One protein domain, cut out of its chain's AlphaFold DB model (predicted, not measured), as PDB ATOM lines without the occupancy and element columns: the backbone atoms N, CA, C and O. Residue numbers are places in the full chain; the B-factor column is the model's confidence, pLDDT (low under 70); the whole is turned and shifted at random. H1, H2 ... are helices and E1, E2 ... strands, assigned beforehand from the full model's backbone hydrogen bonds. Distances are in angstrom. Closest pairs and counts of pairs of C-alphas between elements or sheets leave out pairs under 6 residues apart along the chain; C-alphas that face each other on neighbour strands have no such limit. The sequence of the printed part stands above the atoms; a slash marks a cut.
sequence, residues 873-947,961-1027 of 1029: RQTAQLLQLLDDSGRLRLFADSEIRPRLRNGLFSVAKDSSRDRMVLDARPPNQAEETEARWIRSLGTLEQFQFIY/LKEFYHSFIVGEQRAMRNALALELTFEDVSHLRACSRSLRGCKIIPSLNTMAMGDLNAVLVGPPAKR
ATOM      1  N   ARG A 873     330.780 395.119 275.748       85.44
ATOM      2  CA  ARG A 873     329.543 395.909 275.933       85.44
ATOM      3  C   ARG A 873     329.039 395.859 277.380       85.44
ATOM      4  O   ARG A 873     328.731 396.898 277.949       85.44
ATOM      5  N   GLN A 874     329.028 394.668 277.977       86.69
ATOM      6  CA  GLN A 874     328.640 394.465 279.377       86.69
ATOM      7  C   GLN A 874     329.634 395.133 280.333       86.69
ATOM      8  O   GLN A 874     329.228 395.721 281.323       86.69
ATOM      9  N   THR A 875     330.931 395.105 280.011       87.88
ATOM     10  CA  THR A 875     331.972 395.824 280.756       87.88
ATOM     11  C   THR A 875     331.718 397.332 280.742       87.88
ATOM     12  O   THR A 875     331.784 397.955 281.794       87.88
ATOM     13  N   ALA A 876     331.367 397.923 279.593       87.62
ATOM     14  CA  ALA A 876     331.016 399.344 279.525       87.62
ATOM     15  C   ALA A 876     329.762 399.676 280.359       87.62
ATOM     16  O   ALA A 876     329.794 400.601 281.164       87.62
ATOM     17  N   GLN A 877     328.692 398.877 280.242       89.25
ATOM     18  CA  GLN A 877     327.466 399.037 281.042       89.25
ATOM     19  C   GLN A 877     327.721 398.889 282.551       89.25
ATOM     20  O   GLN A 877     327.208 399.672 283.345       89.25
ATOM     21  N   LEU A 878     328.550 397.922 282.951       89.88
ATOM     22  CA  LEU A 878     328.975 397.710 284.334       89.88
ATOM     23  C   LEU A 878     329.754 398.915 284.875       89.88
ATOM     24  O   LEU A 878     329.510 399.347 285.997       89.88
ATOM     25  N   LEU A 879     330.692 399.461 284.096       91.75
ATOM     26  CA  LEU A 879     331.471 400.630 284.505       91.75
ATOM     27  C   LEU A 879     330.588 401.874 284.626       91.75
ATOM     28  O   LEU A 879     330.717 402.585 285.615       91.75
ATOM     29  N   GLN A 880     329.653 402.078 283.695       92.38
ATOM     30  CA  GLN A 880     328.650 403.141 283.773       92.38
ATOM     31  C   GLN A 880     327.785 403.000 285.039       92.38
ATOM     32  O   GLN A 880     327.685 403.941 285.816       92.38
ATOM     33  N   LEU A 881     327.264 401.801 285.329       89.88
ATOM     34  CA  LEU A 881     326.473 401.522 286.538       89.88
ATOM     35  C   LEU A 881     327.262 401.762 287.841       89.88
ATOM     36  O   LEU A 881     326.716 402.253 288.836       89.88
ATOM     37  N   LEU A 882     328.552 401.414 287.861       90.56
ATOM     38  CA  LEU A 882     329.431 401.684 288.999       90.56
ATOM     39  C   LEU A 882     329.764 403.181 289.123       90.56
ATOM     40  O   LEU A 882     329.871 403.667 290.246       90.56
ATOM     41  N   ASP A 883     329.905 403.914 288.020       92.81
ATOM     42  CA  ASP A 883     330.164 405.361 288.008       92.81
ATOM     43  C   ASP A 883     328.934 406.168 288.453       92.81
ATOM     44  O   ASP A 883     329.025 406.963 289.390       92.81
ATOM     45  N   ASP A 884     327.761 405.881 287.880       90.56
ATOM     46  CA  ASP A 884     326.484 406.524 288.221       90.56
ATOM     47  C   ASP A 884     326.099 406.312 289.689       90.56
ATOM     48  O   ASP A 884     325.497 407.190 290.309       90.56
ATOM     49  N   SER A 885     326.484 405.172 290.271       87.75
ATOM     50  CA  SER A 885     326.272 404.882 291.692       87.75
ATOM     51  C   SER A 885     327.432 405.283 292.618       87.75
ATOM     52  O   SER A 885     327.392 404.971 293.807       87.75
ATOM     53  N   GLY A 886     328.467 405.970 292.112       87.31
ATOM     54  CA  GLY A 886     329.611 406.451 292.906       87.31
ATOM     55  C   GLY A 886     330.548 405.349 293.431       87.31
ATOM     56  O   GLY A 886     331.385 405.586 294.308       87.31
ATOM     57  N   ARG A 887     330.412 404.128 292.905       89.69
ATOM     58  CA  ARG A 887     331.148 402.920 293.304       89.69
ATOM     59  C   ARG A 887     332.370 402.623 292.431       89.69
ATOM     60  O   ARG A 887     333.096 401.679 292.740       89.69
ATOM     61  N   LEU A 888     332.622 403.401 291.380       93.56
ATOM     62  CA  LEU A 888     333.806 403.290 290.527       93.56
ATOM     63  C   LEU A 888     334.945 404.203 291.006       93.56
ATOM     64  O   LEU A 888     334.729 405.349 291.392       93.56
ATOM     65  N   ARG A 889     336.184 403.714 290.912       92.62
ATOM     66  CA  ARG A 889     337.407 404.529 290.940       92.62
ATOM     67  C   ARG A 889     338.342 404.060 289.830       92.62
ATOM     68  O   ARG A 889     338.320 402.886 289.466       92.62
ATOM     69  N   LEU A 890     339.145 404.964 289.279       93.69
ATOM     70  CA  LEU A 890     340.073 404.678 288.184       93.69
ATOM     71  C   LEU A 890     341.504 404.989 288.631       93.69
ATOM     72  O   LEU A 890     341.740 406.035 289.230       93.69
ATOM     73  N   PHE A 891     342.439 404.092 288.320       92.50
ATOM     74  CA  PHE A 891     343.865 404.233 288.630       92.50
ATOM     75  C   PHE A 891     344.715 404.015 287.375       92.50
ATOM     76  O   PHE A 891     344.299 403.316 286.445       92.50
ATOM     77  N   ALA A 892     345.919 404.581 287.351       91.06
ATOM     78  CA  ALA A 892     346.923 404.229 286.354       91.06
ATOM     79  C   ALA A 892     347.552 402.865 286.689       91.06
ATOM     80  O   ALA A 892     347.763 402.528 287.853       91.06
ATOM     81  N   ASP A 893     347.923 402.086 285.671       87.62
ATOM     82  CA  ASP A 893     348.537 400.757 285.863       87.62
ATOM     83  C   ASP A 893     349.832 400.787 286.708       87.62
ATOM     84  O   ASP A 893     350.166 399.819 287.386       87.62
ATOM     85  N   SER A 894     350.537 401.924 286.734       86.94
ATOM     86  CA  SER A 894     351.720 402.156 287.576       86.94
ATOM     87  C   SER A 894     351.432 402.287 289.077       86.94
ATOM     88  O   SER A 894     352.357 402.173 289.876       86.94
ATOM     89  N   GLU A 895     350.186 402.568 289.467       86.12
ATOM     90  CA  GLU A 895     349.778 402.802 290.862       86.12
ATOM     91  C   GLU A 895     349.323 401.513 291.560       86.12
ATOM     92  O   GLU A 895     349.311 401.430 292.789       86.12
ATOM     93  N   ILE A 896     348.966 400.486 290.783       89.31
ATOM     94  CA  ILE A 896     348.417 399.225 291.284       89.31
ATOM     95  C   ILE A 896     349.417 398.067 291.156       89.31
ATOM     96  O   ILE A 896     350.469 398.175 290.533       89.31
ATOM     97  N   ARG A 897     349.086 396.909 291.740       85.94
ATOM     98  CA  ARG A 897     349.899 395.684 291.650       85.94
ATOM     99  C   ARG A 897     349.363 394.790 290.517       85.94
ATOM    100  O   ARG A 897     348.368 394.100 290.744       85.94
ATOM    101  N   PRO A 898     350.005 394.697 289.331       80.31
ATOM    102  CA  PRO A 898     349.381 394.067 288.155       80.31
ATOM    103  C   PRO A 898     349.075 392.571 288.318       80.31
ATOM    104  O   PRO A 898     348.200 392.036 287.647       80.31
ATOM    105  N   ARG A 899     349.787 391.889 289.227       81.25
ATOM    106  CA  ARG A 899     349.638 390.448 289.505       81.25
ATOM    107  C   ARG A 899     348.567 390.123 290.557       81.25
ATOM    108  O   ARG A 899     348.347 388.947 290.819       81.25
ATOM    109  N   LEU A 900     347.946 391.133 291.176       85.88
ATOM    110  CA  LEU A 900     346.988 390.987 292.285       85.88
ATOM    111  C   LEU A 900     345.645 391.684 291.990       85.88
ATOM    112  O   LEU A 900     344.982 392.166 292.903       85.88
ATOM    113  N   ARG A 901     345.256 391.767 290.711       90.25
ATOM    114  CA  ARG A 901     343.953 392.307 290.288       90.25
ATOM    115  C   ARG A 901     342.823 391.299 290.569       90.25
ATOM    116  O   ARG A 901     343.050 390.091 290.589       90.25
ATOM    117  N   ASN A 902     341.606 391.797 290.759       92.12
ATOM    118  CA  ASN A 902     340.411 391.025 291.113       92.12
ATOM    119  C   ASN A 902     339.602 390.655 289.868       92.12
ATOM    120  O   ASN A 902     339.513 391.432 288.920       92.12
ATOM    121  N   GLY A 903     338.937 389.508 289.882       91.62
ATOM    122  CA  GLY A 903     337.859 389.225 288.937       91.62
ATOM    123  C   GLY A 903     336.518 389.748 289.452       91.62
ATOM    124  O   GLY A 903     336.412 390.239 290.576       91.62
ATOM    125  N   LEU A 904     335.475 389.605 288.642       89.69
ATOM    126  CA  LEU A 904     334.108 389.967 289.015       89.69
ATOM    127  C   LEU A 904     333.126 389.043 288.293       89.69
ATOM    128  O   LEU A 904     333.305 388.758 287.106       89.69
ATOM    129  N   PHE A 905     332.105 388.577 289.001       87.69
ATOM    130  CA  PHE A 905     331.020 387.772 288.445       87.69
ATOM    131  C   PHE A 905     329.721 388.025 289.214       87.69
ATOM    132  O   PHE A 905     329.758 388.543 290.331       87.69
ATOM    133  N   SER A 906     328.583 387.664 288.623       81.31
ATOM    134  CA  SER A 906     327.289 387.716 289.297       81.31
ATOM    135  C   SER A 906     326.790 386.337 289.736       81.31
ATOM    136  O   SER A 906     327.236 385.300 289.233       81.31
ATOM    137  N   VAL A 907     325.890 386.335 290.719       77.94
ATOM    138  CA  VAL A 907     325.140 385.169 291.202       77.94
ATOM    139  C   VAL A 907     323.707 385.617 291.476       77.94
ATOM    140  O   VAL A 907     323.531 386.597 292.198       77.94
ATOM    141  N   ALA A 908     322.702 384.900 290.972       71.62
ATOM    142  CA  ALA A 908     321.294 385.242 291.190       71.62
ATOM    143  C   ALA A 908     320.972 385.440 292.685       71.62
ATOM    144  O   ALA A 908     321.360 384.630 293.535       71.62
ATOM    145  N   LYS A 909     320.285 386.540 293.014       63.41
ATOM    146  CA  LYS A 909     319.821 386.852 294.375       63.41
ATOM    147  C   LYS A 909     318.373 386.428 294.583       63.41
ATOM    148  O   LYS A 909     318.053 385.804 295.591       63.41
ATOM    149  N   ASP A 910     317.546 386.868 293.651       67.12
ATOM    150  CA  ASP A 910     316.097 386.766 293.580       67.12
ATOM    151  C   ASP A 910     315.708 386.865 292.092       67.12
ATOM    152  O   ASP A 910     316.579 387.041 291.238       67.12
ATOM    153  N   SER A 911     314.423 386.751 291.760       53.81
ATOM    154  CA  SER A 911     313.936 386.791 290.371       53.81
ATOM    155  C   SER A 911     314.206 388.114 289.637       53.81
ATOM    156  O   SER A 911     314.083 388.162 288.417       53.81
ATOM    157  N   SER A 912     314.576 389.183 290.352       59.53
ATOM    158  CA  SER A 912     314.765 390.529 289.800       59.53
ATOM    159  C   SER A 912     316.217 391.022 289.807       59.53
ATOM    160  O   SER A 912     316.519 392.032 289.169       59.53
ATOM    161  N   ARG A 913     317.117 390.380 290.571       62.62
ATOM    162  CA  ARG A 913     318.445 390.929 290.900       62.62
ATOM    163  C   ARG A 913     319.546 389.877 290.959       62.62
ATOM    164  O   ARG A 913     319.389 388.787 291.506       62.62
ATOM    165  N   ASP A 914     320.721 390.310 290.526       76.19
ATOM    166  CA  ASP A 914     321.995 389.612 290.675       76.19
ATOM    167  C   ASP A 914     322.805 390.187 291.850       76.19
ATOM    168  O   ASP A 914     322.894 391.402 292.036       76.19
ATOM    169  N   ARG A 915     323.471 389.319 292.622       77.38
ATOM    170  CA  ARG A 915     324.531 389.706 293.565       77.38
ATOM    171  C   ARG A 915     325.842 389.885 292.814       77.38
ATOM    172  O   ARG A 915     326.292 388.964 292.136       77.38
ATOM    173  N   MET A 916     326.505 391.021 293.006       84.38
ATOM    174  CA  MET A 916     327.871 391.239 292.530       84.38
ATOM    175  C   MET A 916     328.879 390.573 293.480       84.38
ATOM    176  O   MET A 916     328.935 390.906 294.663       84.38
ATOM    177  N   VAL A 917     329.708 389.662 292.962       86.19
ATOM    178  CA  VAL A 917     330.752 388.970 293.731       86.19
ATOM    179  C   VAL A 917     332.134 389.326 293.183       86.19
ATOM    180  O   VAL A 917     332.428 389.144 291.998       86.19
ATOM    181  N   LEU A 918     332.996 389.832 294.066       90.06
ATOM    182  CA  LEU A 918     334.386 390.163 293.771       90.06
ATOM    183  C   LEU A 918     335.239 388.897 293.883       90.06
ATOM    184  O   LEU A 918     335.419 388.343 294.967       90.06
ATOM    185  N   ASP A 919     335.807 388.450 292.766       89.94
ATOM    186  CA  ASP A 919     336.777 387.354 292.757       89.94
ATOM    187  C   ASP A 919     338.148 387.880 293.205       89.94
ATOM    188  O   ASP A 919     339.059 388.123 292.409       89.94
ATOM    189  N   ALA A 920     338.266 388.076 294.516       89.31
ATOM    190  CA  ALA A 920     339.454 388.596 295.173       89.31
ATOM    191  C   ALA A 920     340.495 387.512 295.506       89.31
ATOM    192  O   ALA A 920     341.364 387.750 296.344       89.31
ATOM    193  N   ARG A 921     340.452 386.326 294.870       87.50
ATOM    194  CA  ARG A 921     341.418 385.236 295.133       87.50
ATOM    195  C   ARG A 921     342.887 385.704 295.074       87.50
ATOM    196  O   ARG A 921     343.605 385.370 296.016       87.50
ATOM    197  N   PRO A 922     343.344 386.504 294.084       86.75
ATOM    198  CA  PRO A 922     344.734 386.960 294.045       86.75
ATOM    199  C   PRO A 922     345.130 387.897 295.207       86.75
ATOM    200  O   PRO A 922     346.087 387.562 295.905       86.75
ATOM    201  N   PRO A 923     344.441 389.026 295.499       87.19
ATOM    202  CA  PRO A 923     344.817 389.872 296.636       87.19
ATOM    203  C   PRO A 923     344.523 389.235 298.002       87.19
ATOM    204  O   PRO A 923     345.304 389.454 298.922       87.19
ATOM    205  N   ASN A 924     343.495 388.383 298.143       88.56
ATOM    206  CA  ASN A 924     343.247 387.628 299.384       88.56
ATOM    207  C   ASN A 924     344.448 386.736 299.773       88.56
ATOM    208  O   ASN A 924     344.651 386.486 300.952       88.56
ATOM    209  N   GLN A 925     345.259 386.262 298.814       82.19
ATOM    210  CA  GLN A 925     346.486 385.496 299.100       82.19
ATOM    211  C   GLN A 925     347.682 386.360 299.529       82.19
ATOM    212  O   GLN A 925     348.674 385.826 300.020       82.19
ATOM    213  N   ALA A 926     347.611 387.675 299.321       81.94
ATOM    214  CA  ALA A 926     348.644 388.638 299.700       81.94
ATOM    215  C   ALA A 926     348.296 389.407 300.991       81.94
ATOM    216  O   ALA A 926     348.995 390.359 301.342       81.94
ATOM    217  N   GLU A 927     347.218 389.014 301.673       80.88
ATOM    218  CA  GLU A 927     346.686 389.640 302.881       80.88
ATOM    219  C   GLU A 927     346.472 388.597 303.980       80.88
ATOM    220  O   GLU A 927     346.050 387.472 303.718       80.88
ATOM    221  N   GLU A 928     346.708 388.988 305.229       78.50
ATOM    222  CA  GLU A 928     346.287 388.197 306.384       78.50
ATOM    223  C   GLU A 928     344.809 388.478 306.703       78.50
ATOM    224  O   GLU A 928     344.294 389.577 306.468       78.50
ATOM    225  N   THR A 929     344.105 387.462 307.212       74.56
ATOM    226  CA  THR A 929     342.705 387.601 307.637       74.56
ATOM    227  C   THR A 929     342.652 388.278 308.996       74.56
ATOM    228  O   THR A 929     343.136 387.730 309.988       74.56
ATOM    229  N   GLU A 930     342.013 389.434 309.066       69.44
ATOM    230  CA  GLU A 930     341.676 390.054 310.335       69.44
ATOM    231  C   GLU A 930     340.476 389.311 310.945       69.44
ATOM    232  O   GLU A 930     339.421 389.172 310.327       69.44
ATOM    233  N   ALA A 931     340.651 388.792 312.162       65.19
ATOM    234  CA  ALA A 931     339.714 387.862 312.797       65.19
ATOM    235  C   ALA A 931     339.195 388.338 314.164       65.19
ATOM    236  O   ALA A 931     338.338 387.668 314.747       65.19
ATOM    237  N   ARG A 932     339.679 389.481 314.683       67.00
ATOM    238  CA  ARG A 932     339.377 389.967 316.047       67.00
ATOM    239  C   ARG A 932     337.877 390.063 316.349       67.00
ATOM    240  O   ARG A 932     337.436 389.555 317.373       67.00
ATOM    241  N   TRP A 933     337.095 390.662 315.450       56.91
ATOM    242  CA  TRP A 933     335.659 390.905 315.651       56.91
ATOM    243  C   TRP A 933     334.746 389.795 315.118       56.91
ATOM    244  O   TRP A 933     333.620 389.670 315.595       56.91
ATOM    245  N   ILE A 934     335.215 388.950 314.190       59.00
ATOM    246  CA  ILE A 934     334.416 387.835 313.641       59.00
ATOM    247  C   ILE A 934     334.032 386.858 314.765       59.00
ATOM    248  O   ILE A 934     332.907 386.371 314.802       59.00
ATOM    249  N   ARG A 935     334.926 386.660 315.745       55.72
ATOM    250  CA  ARG A 935     334.684 385.856 316.959       55.72
ATOM    251  C   ARG A 935     333.752 386.512 317.991       55.72
ATOM    252  O   ARG A 935     333.497 385.917 319.029       55.72
ATOM    253  N   SER A 936     333.299 387.741 317.742       52.59
ATOM    254  CA  SER A 936     332.406 388.507 318.629       52.59
ATOM    255  C   SER A 936     331.032 388.794 318.014       52.59
ATOM    256  O   SER A 936     330.210 389.459 318.641       52.59
ATOM    257  N   LEU A 937     330.780 388.309 316.794       56.38
ATOM    258  CA  LEU A 937     329.431 388.252 316.239       56.38
ATOM    259  C   LEU A 937     328.613 387.283 317.104       56.38
ATOM    260  O   LEU A 937     329.073 386.176 317.382       56.38
ATOM    261  N   GLY A 938     327.442 387.722 317.572       51.75
ATOM    262  CA  GLY A 938     326.620 386.943 318.498       51.75
ATOM    263  C   GLY A 938     326.230 385.591 317.903       51.75
ATOM    264  O   GLY A 938     325.738 385.528 316.775       51.75
ATOM    265  N   THR A 939     326.451 384.511 318.654       51.72
ATOM    266  CA  THR A 939     325.897 383.200 318.305       51.72
ATOM    267  C   THR A 939     324.390 383.210 318.538       51.72
ATOM    268  O   THR A 939     323.896 383.892 319.435       51.72
ATOM    269  N   LEU A 940     323.644 382.442 317.740       51.62
ATOM    270  CA  LEU A 940     322.183 382.331 317.874       51.62
ATOM    271  C   LEU A 940     321.762 381.755 319.243       51.62
ATOM    272  O   LEU A 940     320.682 382.063 319.733       51.62
ATOM    273  N   GLU A 941     322.667 381.028 319.906       53.00
ATOM    274  CA  GLU A 941     322.573 380.602 321.311       53.00
ATOM    275  C   GLU A 941     322.326 381.775 322.277       53.00
ATOM    276  O   GLU A 941     321.697 381.590 323.311       53.00
ATOM    277  N   GLN A 942     322.755 383.004 321.961       50.78
ATOM    278  CA  GLN A 942     322.515 384.161 322.835       50.78
ATOM    279  C   GLN A 942     321.026 384.507 322.972       50.78
ATOM    280  O   GLN A 942     320.623 385.003 324.021       50.78
ATOM    281  N   PHE A 943     320.200 384.182 321.971       54.47
ATOM    282  CA  PHE A 943     318.744 384.326 322.069       54.47
ATOM    283  C   PHE A 943     318.109 383.291 323.012       54.47
ATOM    284  O   PHE A 943     317.035 383.547 323.543       54.47
ATOM    285  N   GLN A 944     318.776 382.162 323.287       51.44
ATOM    286  CA  GLN A 944     318.278 381.127 324.210       51.44
ATOM    287  C   GLN A 944     318.362 381.556 325.688       51.44
ATOM    288  O   GLN A 944     317.716 380.950 326.536       51.44
ATOM    289  N   PHE A 945     319.119 382.616 325.999       53.50
ATOM    290  CA  PHE A 945     319.211 383.206 327.344       53.50
ATOM    291  C   PHE A 945     318.263 384.399 327.557       53.50
ATOM    292  O   PHE A 945     318.357 385.087 328.576       53.50
ATOM    293  N   ILE A 946     317.370 384.680 326.602       58.19
ATOM    294  CA  ILE A 946     316.347 385.720 326.734       58.19
ATOM    295  C   ILE A 946     315.092 385.086 327.335       58.19
ATOM    296  O   ILE A 946     314.372 384.352 326.665       58.19
ATOM    297  N   TYR A 947     314.825 385.397 328.602       66.50
ATOM    298  CA  TYR A 947     313.626 384.957 329.312       66.50
ATOM    299  C   TYR A 947     312.607 386.095 329.348       66.50
ATOM    300  O   TYR A 947     312.889 387.161 329.898       66.50
ATOM    301  N   LEU A 961     321.036 394.987 306.633       54.34
ATOM    302  CA  LEU A 961     321.060 395.939 305.532       54.34
ATOM    303  C   LEU A 961     321.096 395.157 304.219       54.34
ATOM    304  O   LEU A 961     322.119 394.570 303.854       54.34
ATOM    305  N   LYS A 962     319.993 395.208 303.463       56.91
ATOM    306  CA  LYS A 962     319.954 394.755 302.069       56.91
ATOM    307  C   LYS A 962     321.110 395.440 301.316       56.91
ATOM    308  O   LYS A 962     321.124 396.655 301.178       56.91
ATOM    309  N   GLU A 963     322.068 394.640 300.842       64.88
ATOM    310  CA  GLU A 963     323.337 395.078 300.219       64.88
ATOM    311  C   GLU A 963     324.388 395.735 301.139       64.88
ATOM    312  O   GLU A 963     325.187 396.546 300.672       64.88
ATOM    313  N   PHE A 964     324.463 395.320 302.412       72.81
ATOM    314  CA  PHE A 964     325.432 395.758 303.435       72.81
ATOM    315  C   PHE A 964     326.796 396.242 302.905       72.81
ATOM    316  O   PHE A 964     327.157 397.398 303.111       72.81
ATOM    317  N   TYR A 965     327.559 395.396 302.199       76.12
ATOM    318  CA  TYR A 965     328.915 395.741 301.742       76.12
ATOM    319  C   TYR A 965     328.954 396.932 300.767       76.12
ATOM    320  O   TYR A 965     329.877 397.746 300.817       76.12
ATOM    321  N   HIS A 966     327.944 397.073 299.909       76.69
ATOM    322  CA  HIS A 966     327.906 398.084 298.848       76.69
ATOM    323  C   HIS A 966     327.430 399.466 299.324       76.69
ATOM    324  O   HIS A 966     327.357 400.397 298.513       76.69
ATOM    325  N   SER A 967     327.134 399.592 300.622       77.06
ATOM    326  CA  SER A 967     326.788 400.839 301.313       77.06
ATOM    327  C   SER A 967     328.004 401.569 301.900       77.06
ATOM    328  O   SER A 967     327.887 402.730 302.281       77.06
ATOM    329  N   PHE A 968     329.178 400.928 301.961       79.75
ATOM    330  CA  PHE A 968     330.396 401.517 302.529       79.75
ATOM    331  C   PHE A 968     331.387 401.929 301.441       79.75
ATOM    332  O   PHE A 968     331.784 401.101 300.618       79.75
ATOM    333  N   ILE A 969     331.843 403.182 301.485       83.75
ATOM    334  CA  ILE A 969     332.964 403.687 300.679       83.75
ATOM    335  C   ILE A 969     334.278 403.209 301.306       83.75
ATOM    336  O   ILE A 969     334.432 403.256 302.527       83.75
ATOM    337  N   VAL A 970     335.239 402.768 300.491       87.38
ATOM    338  CA  VAL A 970     336.545 402.300 300.988       87.38
ATOM    339  C   VAL A 970     337.663 403.322 300.780       87.38
ATOM    340  O   VAL A 970     337.656 404.111 299.836       87.38
ATOM    341  N   GLY A 971     338.662 403.292 301.666       86.19
ATOM    342  CA  GLY A 971     339.854 404.136 301.556       86.19
ATOM    343  C   GLY A 971     340.701 403.820 300.317       86.19
ATOM    344  O   GLY A 971     340.644 402.721 299.764       86.19
ATOM    345  N   GLU A 972     341.539 404.772 299.904       87.62
ATOM    346  CA  GLU A 972     342.296 404.716 298.643       87.62
ATOM    347  C   GLU A 972     343.160 403.455 298.478       87.62
ATOM    348  O   GLU A 972     343.094 402.814 297.433       87.62
ATOM    349  N   GLN A 973     343.884 403.025 299.519       87.12
ATOM    350  CA  GLN A 973     344.636 401.760 299.482       87.12
ATOM    351  C   GLN A 973     343.738 400.541 299.217       87.12
ATOM    352  O   GLN A 973     344.151 399.615 298.518       87.12
ATOM    353  N   ARG A 974     342.510 400.524 299.756       87.69
ATOM    354  CA  ARG A 974     341.563 399.419 299.548       87.69
ATOM    355  C   ARG A 974     340.936 399.474 298.158       87.69
ATOM    356  O   ARG A 974     340.739 398.423 297.563       87.69
ATOM    357  N   ALA A 975     340.715 400.667 297.608       89.88
ATOM    358  CA  ALA A 975     340.331 400.831 296.210       89.88
ATOM    359  C   ALA A 975     341.450 400.333 295.268       89.88
ATOM    360  O   ALA A 975     341.215 399.440 294.465       89.88
ATOM    361  N   MET A 976     342.705 400.770 295.442       89.94
ATOM    362  CA  MET A 976     343.849 400.251 294.660       89.94
ATOM    363  C   MET A 976     343.976 398.719 294.741       89.94
ATOM    364  O   MET A 976     344.319 398.059 293.761       89.94
ATOM    365  N   ARG A 977     343.662 398.140 295.906       89.44
ATOM    366  CA  ARG A 977     343.570 396.690 296.128       89.44
ATOM    367  C   ARG A 977     342.376 396.048 295.414       89.44
ATOM    368  O   ARG A 977     342.514 394.932 294.926       89.44
ATOM    369  N   ASN A 978     341.232 396.725 295.333       92.31
ATOM    370  CA  ASN A 978     340.011 396.302 294.634       92.31
ATOM    371  C   ASN A 978     340.040 396.600 293.116       92.31
ATOM    372  O   ASN A 978     339.001 396.557 292.452       92.31
ATOM    373  N   ALA A 979     341.222 396.869 292.546       93.31
ATOM    374  CA  ALA A 979     341.428 396.989 291.105       93.31
ATOM    375  C   ALA A 979     341.009 395.706 290.369       93.31
ATOM    376  O   ALA A 979     341.403 394.598 290.744       93.31
ATOM    377  N   LEU A 980     340.213 395.851 289.314       93.31
ATOM    378  CA  LEU A 980     339.676 394.760 288.508       93.31
ATOM    379  C   LEU A 980     340.681 394.310 287.438       93.31
ATOM    380  O   LEU A 980     341.524 395.075 286.973       93.31
ATOM    381  N   ALA A 981     340.573 393.059 287.004       90.69
ATOM    382  CA  ALA A 981     341.374 392.444 285.950       90.69
ATOM    383  C   ALA A 981     340.896 392.876 284.548       90.69
ATOM    384  O   ALA A 981     340.553 392.049 283.704       90.69
ATOM    385  N   LEU A 982     340.865 394.191 284.324       89.94
ATOM    386  CA  LEU A 982     340.508 394.868 283.079       89.94
ATOM    387  C   LEU A 982     341.605 395.878 282.731       89.94
ATOM    388  O   LEU A 982     342.163 396.507 283.625       89.94
ATOM    389  N   GLU A 983     341.898 396.055 281.445       89.75
ATOM    390  CA  GLU A 983     342.780 397.122 280.957       89.75
ATOM    391  C   GLU A 983     342.011 397.971 279.951       89.75
ATOM    392  O   GLU A 983     341.485 397.439 278.973       89.75
ATOM    393  N   LEU A 984     341.936 399.275 280.212       89.69
ATOM    394  CA  LEU A 984     341.163 400.242 279.436       89.69
ATOM    395  C   LEU A 984     342.067 401.378 278.952       89.69
ATOM    396  O   LEU A 984     343.086 401.705 279.572       89.69
ATOM    397  N   THR A 985     341.690 401.992 277.836       89.88
ATOM    398  CA  THR A 985     342.304 403.229 277.347       89.88
ATOM    399  C   THR A 985     341.579 404.450 277.913       89.88
ATOM    400  O   THR A 985     340.468 404.349 278.431       89.88
ATOM    401  N   PHE A 986     342.188 405.633 277.790       88.31
ATOM    402  CA  PHE A 986     341.534 406.891 278.170       88.31
ATOM    403  C   PHE A 986     340.230 407.137 277.394       88.31
ATOM    404  O   PHE A 986     339.293 407.692 277.953       88.31
ATOM    405  N   GLU A 987     340.150 406.717 276.130       86.62
ATOM    406  CA  GLU A 987     338.958 406.905 275.297       86.62
ATOM    407  C   GLU A 987     337.774 406.092 275.841       86.62
ATOM    408  O   GLU A 987     336.697 406.660 276.034       86.62
ATOM    409  N   ASP A 988     338.013 404.827 276.215       85.50
ATOM    410  CA  ASP A 988     337.003 403.897 276.749       85.50
ATOM    411  C   ASP A 988     336.290 404.416 278.011       85.50
ATOM    412  O   ASP A 988     335.134 404.073 278.239       85.50
ATOM    413  N   VAL A 989     336.961 405.227 278.838       87.62
ATOM    414  CA  VAL A 989     336.429 405.745 280.119       87.62
ATOM    415  C   VAL A 989     336.213 407.259 280.137       87.62
ATOM    416  O   VAL A 989     335.745 407.795 281.135       87.62
ATOM    417  N   SER A 990     336.519 407.965 279.044       86.50
ATOM    418  CA  SER A 990     336.484 409.438 278.974       86.50
ATOM    419  C   SER A 990     335.114 410.077 279.246       86.50
ATOM    420  O   SER A 990     335.051 411.270 279.544       86.50
ATOM    421  N   HIS A 991     334.035 409.297 279.142       87.75
ATOM    422  CA  HIS A 991     332.656 409.708 279.411       87.75
ATOM    423  C   HIS A 991     332.232 409.529 280.883       87.75
ATOM    424  O   HIS A 991     331.207 410.076 281.283       87.75
ATOM    425  N   LEU A 992     333.009 408.789 281.681       89.62
ATOM    426  CA  LEU A 992     332.716 408.488 283.084       89.62
ATOM    427  C   LEU A 992     333.157 409.639 283.998       89.62
ATOM    428  O   LEU A 992     334.232 410.222 283.825       89.62
ATOM    429  N   ARG A 993     332.358 409.936 285.023       88.00
ATOM    430  CA  ARG A 993     332.592 411.010 286.004       88.00
ATOM    431  C   ARG A 993     333.856 410.767 286.828       88.00
ATOM    432  O   ARG A 993     334.550 411.723 287.170       88.00
ATOM    433  N   ALA A 994     334.199 409.506 287.096       83.81
ATOM    434  CA  ALA A 994     335.435 409.109 287.768       83.81
ATOM    435  C   ALA A 994     336.718 409.328 286.930       83.81
ATOM    436  O   ALA A 994     337.823 409.152 287.450       83.81
ATOM    437  N   CYS A 995     336.623 409.695 285.643       86.38
ATOM    438  CA  CYS A 995     337.787 409.844 284.766       86.38
ATOM    439  C   CYS A 995     338.470 411.218 284.881       86.38
ATOM    440  O   CYS A 995     338.065 412.211 284.273       86.38
ATOM    441  N   SER A 996     339.604 411.261 285.587       85.62
ATOM    442  CA  SER A 996     340.478 412.439 285.615       85.62
ATOM    443  C   SER A 996     341.264 412.623 284.310       85.62
ATOM    444  O   SER A 996     341.834 411.680 283.757       85.62
ATOM    445  N   ARG A 997     341.424 413.884 283.877       82.50
ATOM    446  CA  ARG A 997     342.296 414.270 282.746       82.50
ATOM    447  C   ARG A 997     343.770 413.891 282.956       82.50
ATOM    448  O   ARG A 997     344.499 413.793 281.972       82.50
ATOM    449  N   SER A 998     344.206 413.664 284.200       81.25
ATOM    450  CA  SER A 998     345.570 413.219 284.530       81.25
ATOM    451  C   SER A 998     345.897 411.802 284.047       81.25
ATOM    452  O   SER A 998     347.069 411.478 283.908       81.25
ATOM    453  N   LEU A 999     344.889 410.972 283.749       83.81
ATOM    454  CA  LEU A 999     345.068 409.592 283.276       83.81
ATOM    455  C   LEU A 999     345.288 409.488 281.751       83.81
ATOM    456  O   LEU A 999     345.417 408.390 281.203       83.81
ATOM    457  N   ARG A1000     345.315 410.618 281.030       83.81
ATOM    458  CA  ARG A1000     345.465 410.648 279.568       83.81
ATOM    459  C   ARG A1000     346.841 410.126 279.140       83.81
ATOM    460  O   ARG A1000     347.864 410.699 279.491       83.81
ATOM    461  N   GLY A1001     346.844 409.083 278.308       80.69
ATOM    462  CA  GLY A1001     348.061 408.437 277.798       80.69
ATOM    463  C   GLY A1001     348.568 407.270 278.654       80.69
ATOM    464  O   GLY A1001     349.488 406.570 278.235       80.69
ATOM    465  N   CYS A1002     347.955 407.016 279.811       85.19
ATOM    466  CA  CYS A1002     348.224 405.841 280.636       85.19
ATOM    467  C   CYS A1002     347.272 404.684 280.290       85.19
ATOM    468  O   CYS A1002     346.179 404.892 279.763       85.19
ATOM    469  N   LYS A1003     347.666 403.452 280.643       89.81
ATOM    470  CA  LYS A1003     346.708 402.351 280.804       89.81
ATOM    471  C   LYS A1003     345.895 402.597 282.071       89.81
ATOM    472  O   LYS A1003     346.488 402.836 283.125       89.81
ATOM    473  N   ILE A1004     344.575 402.518 281.959       92.12
ATOM    474  CA  ILE A1004     343.647 402.774 283.060       92.12
ATOM    475  C   ILE A1004     343.062 401.452 283.536       92.12
ATOM    476  O   ILE A1004     342.640 400.616 282.732       92.12
ATOM    477  N   ILE A1005     343.035 401.276 284.853       93.44
ATOM    478  CA  ILE A1005     342.517 400.084 285.511       93.44
ATOM    479  C   ILE A1005     341.338 400.500 286.400       93.44
ATOM    480  O   ILE A1005     341.519 401.325 287.303       93.44
ATOM    481  N   PRO A1006     340.124 399.974 286.156       94.06
ATOM    482  CA  PRO A1006     338.971 400.266 286.991       94.06
ATOM    483  C   PRO A1006     339.042 399.510 288.319       94.06
ATOM    484  O   PRO A1006     339.588 398.413 288.408       94.06
ATOM    485  N   SER A1007     338.464 400.098 289.357       93.88
ATOM    486  CA  SER A1007     338.503 399.629 290.740       93.88
ATOM    487  C   SER A1007     337.145 399.825 291.402       93.88
ATOM    488  O   SER A1007     336.471 400.829 291.163       93.88
ATOM    489  N   LEU A1008     336.791 398.929 292.324       93.06
ATOM    490  CA  LEU A1008     335.623 399.116 293.177       93.06
ATOM    491  C   LEU A1008     335.936 400.035 294.373       93.06
ATOM    492  O   LEU A1008     336.776 399.724 295.215       93.06
ATOM    493  N   ASN A1009     335.212 401.149 294.468       91.56
ATOM    494  CA  ASN A1009     335.287 402.150 295.540       91.56
ATOM    495  C   ASN A1009     334.413 401.799 296.768       91.56
ATOM    496  O   ASN A1009     334.246 402.623 297.665       91.56
ATOM    497  N   THR A1010     333.861 400.582 296.824       89.25
ATOM    498  CA  THR A1010     333.072 400.066 297.958       89.25
ATOM    499  C   THR A1010     333.635 398.752 298.489       89.25
ATOM    500  O   THR A1010     334.526 398.157 297.871       89.25
ATOM    501  N   MET A1011     333.133 398.284 299.637       85.69
ATOM    502  CA  MET A1011     333.339 396.888 300.025       85.69
ATOM    503  C   MET A1011     332.530 395.963 299.101       85.69
ATOM    504  O   MET A1011     331.526 396.356 298.503       85.69
ATOM    505  N   ALA A1012     332.958 394.706 298.994       83.94
ATOM    506  CA  ALA A1012     332.252 393.696 298.216       83.94
ATOM    507  C   ALA A1012     332.344 392.309 298.838       83.94
ATOM    508  O   ALA A1012     333.323 391.954 299.497       83.94
ATOM    509  N   MET A1013     331.329 391.502 298.546       81.50
ATOM    510  CA  MET A1013     331.318 390.085 298.867       81.50
ATOM    511  C   MET A1013     332.456 389.374 298.115       81.50
ATOM    512  O   MET A1013     332.574 389.513 296.898       81.50
ATOM    513  N   GLY A1014     333.295 388.634 298.847       82.31
ATOM    514  CA  GLY A1014     334.505 387.975 298.331       82.31
ATOM    515  C   GLY A1014     335.824 388.609 298.797       82.31
ATOM    516  O   GLY A1014     336.861 387.943 298.774       82.31
ATOM    517  N   ASP A1015     335.797 389.850 299.295       86.06
ATOM    518  CA  ASP A1015     336.910 390.442 300.047       86.06
ATOM    519  C   ASP A1015     337.039 389.758 301.428       86.06
ATOM    520  O   ASP A1015     336.094 389.741 302.219       86.06
ATOM    521  N   LEU A1016     338.229 389.213 301.708       83.56
ATOM    522  CA  LEU A1016     338.588 388.496 302.937       83.56
ATOM    523  C   LEU A1016     338.333 389.282 304.234       83.56
ATOM    524  O   LEU A1016     337.985 388.686 305.250       83.56
ATOM    525  N   ASN A1017     338.502 390.604 304.205       79.69
ATOM    526  CA  ASN A1017     338.452 391.470 305.383       79.69
ATOM    527  C   ASN A1017     337.162 392.315 305.462       79.69
ATOM    528  O   ASN A1017     336.905 392.950 306.488       79.69
ATOM    529  N   ALA A1018     336.298 392.292 304.437       77.94
ATOM    530  CA  ALA A1018     335.056 393.076 304.415       77.94
ATOM    531  C   ALA A1018     334.067 392.702 305.538       77.94
ATOM    532  O   ALA A1018     333.405 393.582 306.091       77.94
ATOM    533  N   VAL A1019     334.013 391.419 305.927       67.88
ATOM    534  CA  VAL A1019     333.178 390.918 307.042       67.88
ATOM    535  C   VAL A1019     333.530 391.600 308.366       67.88
ATOM    536  O   VAL A1019     332.661 391.778 309.212       67.88
ATOM    537  N   LEU A1020     334.793 391.999 308.553       67.56
ATOM    538  CA  LEU A1020     335.258 392.619 309.788       67.56
ATOM    539  C   LEU A1020     335.311 394.149 309.723       67.56
ATOM    540  O   LEU A1020     335.147 394.789 310.755       67.56
ATOM    541  N   VAL A1021     335.508 394.757 308.552       62.84
ATOM    542  CA  VAL A1021     335.513 396.228 308.424       62.84
ATOM    543  C   VAL A1021     334.109 396.825 308.622       62.84
ATOM    544  O   VAL A1021     333.982 397.927 309.154       62.84
ATOM    545  N   GLY A1022     333.048 396.094 308.264       57.00
ATOM    546  CA  GLY A1022     331.663 396.563 308.386       57.00
ATOM    547  C   GLY A1022     331.105 396.690 309.821       57.00
ATOM    548  O   GLY A1022     330.571 397.748 310.155       57.00
ATOM    549  N   PRO A1023     331.188 395.664 310.693       52.34
ATOM    550  CA  PRO A1023     330.583 395.707 312.030       52.34
ATOM    551  C   PRO A1023     331.088 396.830 312.960       52.34
ATOM    552  O   PRO A1023     330.259 397.413 313.657       52.34
ATOM    553  N   PRO A1024     332.387 397.206 312.975       47.00
ATOM    554  CA  PRO A1024     332.864 398.376 313.713       47.00
ATOM    555  C   PRO A1024     332.286 399.688 313.176       47.00
ATOM    556  O   PRO A1024     331.949 400.563 313.966       47.00
ATOM    557  N   ALA A1025     332.107 399.818 311.856       46.38
ATOM    558  CA  ALA A1025     331.502 401.009 311.260       46.38
ATOM    559  C   ALA A1025     330.028 401.174 311.683       46.38
ATOM    560  O   ALA A1025     329.610 402.289 311.982       46.38
ATOM    561  N   LYS A1026     329.282 400.067 311.828       46.16
ATOM    562  CA  LYS A1026     327.923 400.032 312.411       46.16
ATOM    563  C   LYS A1026     327.850 400.345 313.923       46.16
ATOM    564  O   LYS A1026     326.749 400.438 314.443       46.16
ATOM    565  N   ARG A1027     328.979 400.450 314.640       41.09
ATOM    566  CA  ARG A1027     329.030 400.867 316.063       41.09
ATOM    567  C   ARG A1027     329.480 402.320 316.261       41.09
ATOM    568  O   ARG A1027     329.489 402.793 317.394       41.09
TER     569      ARG A1027
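AT A GLANCE: This is residues 873 to 947 and 961 to 1027 of the 1029 residues of the protein "Hypothetical protein" of Symbiodinium sp. CCMP2592 (UniProt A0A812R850). A short antiparallel pair of strands, E1 and E4, has H5 packed on it, H1 near one end and H6 near the other; a longer two-strand hairpin, E2 and E3, lies to one side, and beyond this body an arm sticks out with residues 938 to 947, of which 940 to 945 belong to H3. The printed part has 142 residues, with seven named helices and four named strands in the order H1 E1 E2 E3 H2 H3 H4 H5 H6 E4 H7. The class is mixed, helices and strands, with under half of the residues in named elements. The whole is only just compact, close to loose, with a radius of gyration of the C-alphas of 17.3 A, and spans 65 by 36 by 24 A.

HOW THE PARTS SIT: E2, residues 903 to 910, and E3, residues 913 to 919, are an antiparallel hairpin at 152 degrees; N 905 and O 917 are within hydrogen-bond range at 3.1 A, as are N 915 and O 907 at 2.8 A. H2, residues 921 to 924, follows E3 by a tight link. E1, residues 888 to 892, and E4, residues 1004 to 1008, are antiparallel at 145 degrees, with N 889 and O 1007 2.9 A apart; both are apart from E2 and E3. H5, residues 972 to 977, has its closest C-alphas to E4 at Ala 975 and Leu 1008, 5.9 A. It is close to H2 but not clearly touching, with the C-alphas of Pro 923 and Arg 977 the closest at 6.9 A. H1, residues 873 to 884, comes closest to E1 at the C-alphas of Leu 882 and Leu 888, 4.9 A. H6, residues 986 to 989, comes closest to E4 at the C-alphas of Phe 986 and Ile 1004, 6.7 A. H4, residues 964 to 967, and H7, residues 1018 to 1025, only just touch, with 3 pairs of C-alphas within 8 A, the closest being Tyr 965 and Ala 1018 at 7.2 A. H3, residues 940 to 945, stands free. In H1 and H5 every O i to N i+4 pair is within hydrogen-bond range, against 0 of 2 in H3 and 1 of 4 in H7, where 3 of 3 and 2 of 5 O i to N i+3 pairs are; H2, H4 and H6 are too short for an i+4 pair.

IN THESE COORDINATES: E2 is 22.4 A from first to last C-alpha and E3 18.8 A. H1 is 16.5 A long and begins at C-alpha 873, (329.543, 395.909, 275.933). E1 is 13.8 A, E4 13.4 A and H7 11.1 A long. H7 ends at C-alpha 1025, (331.502, 401.009, 311.260).

THE WHOLE: The C-alphas farthest apart are those of Tyr 947 and Gly 1001, 66.3 A. Residues 948 to 960 are not printed, and C-alphas 947 and 961 are 27.2 A apart across this cut. The links H2 to H3 and H6 to E4 are long. Mean pLDDT of the printed part is 79.3; residues 909 to 913, 930 to 947, 961 to 963 and 1019 to 1027 are under 70.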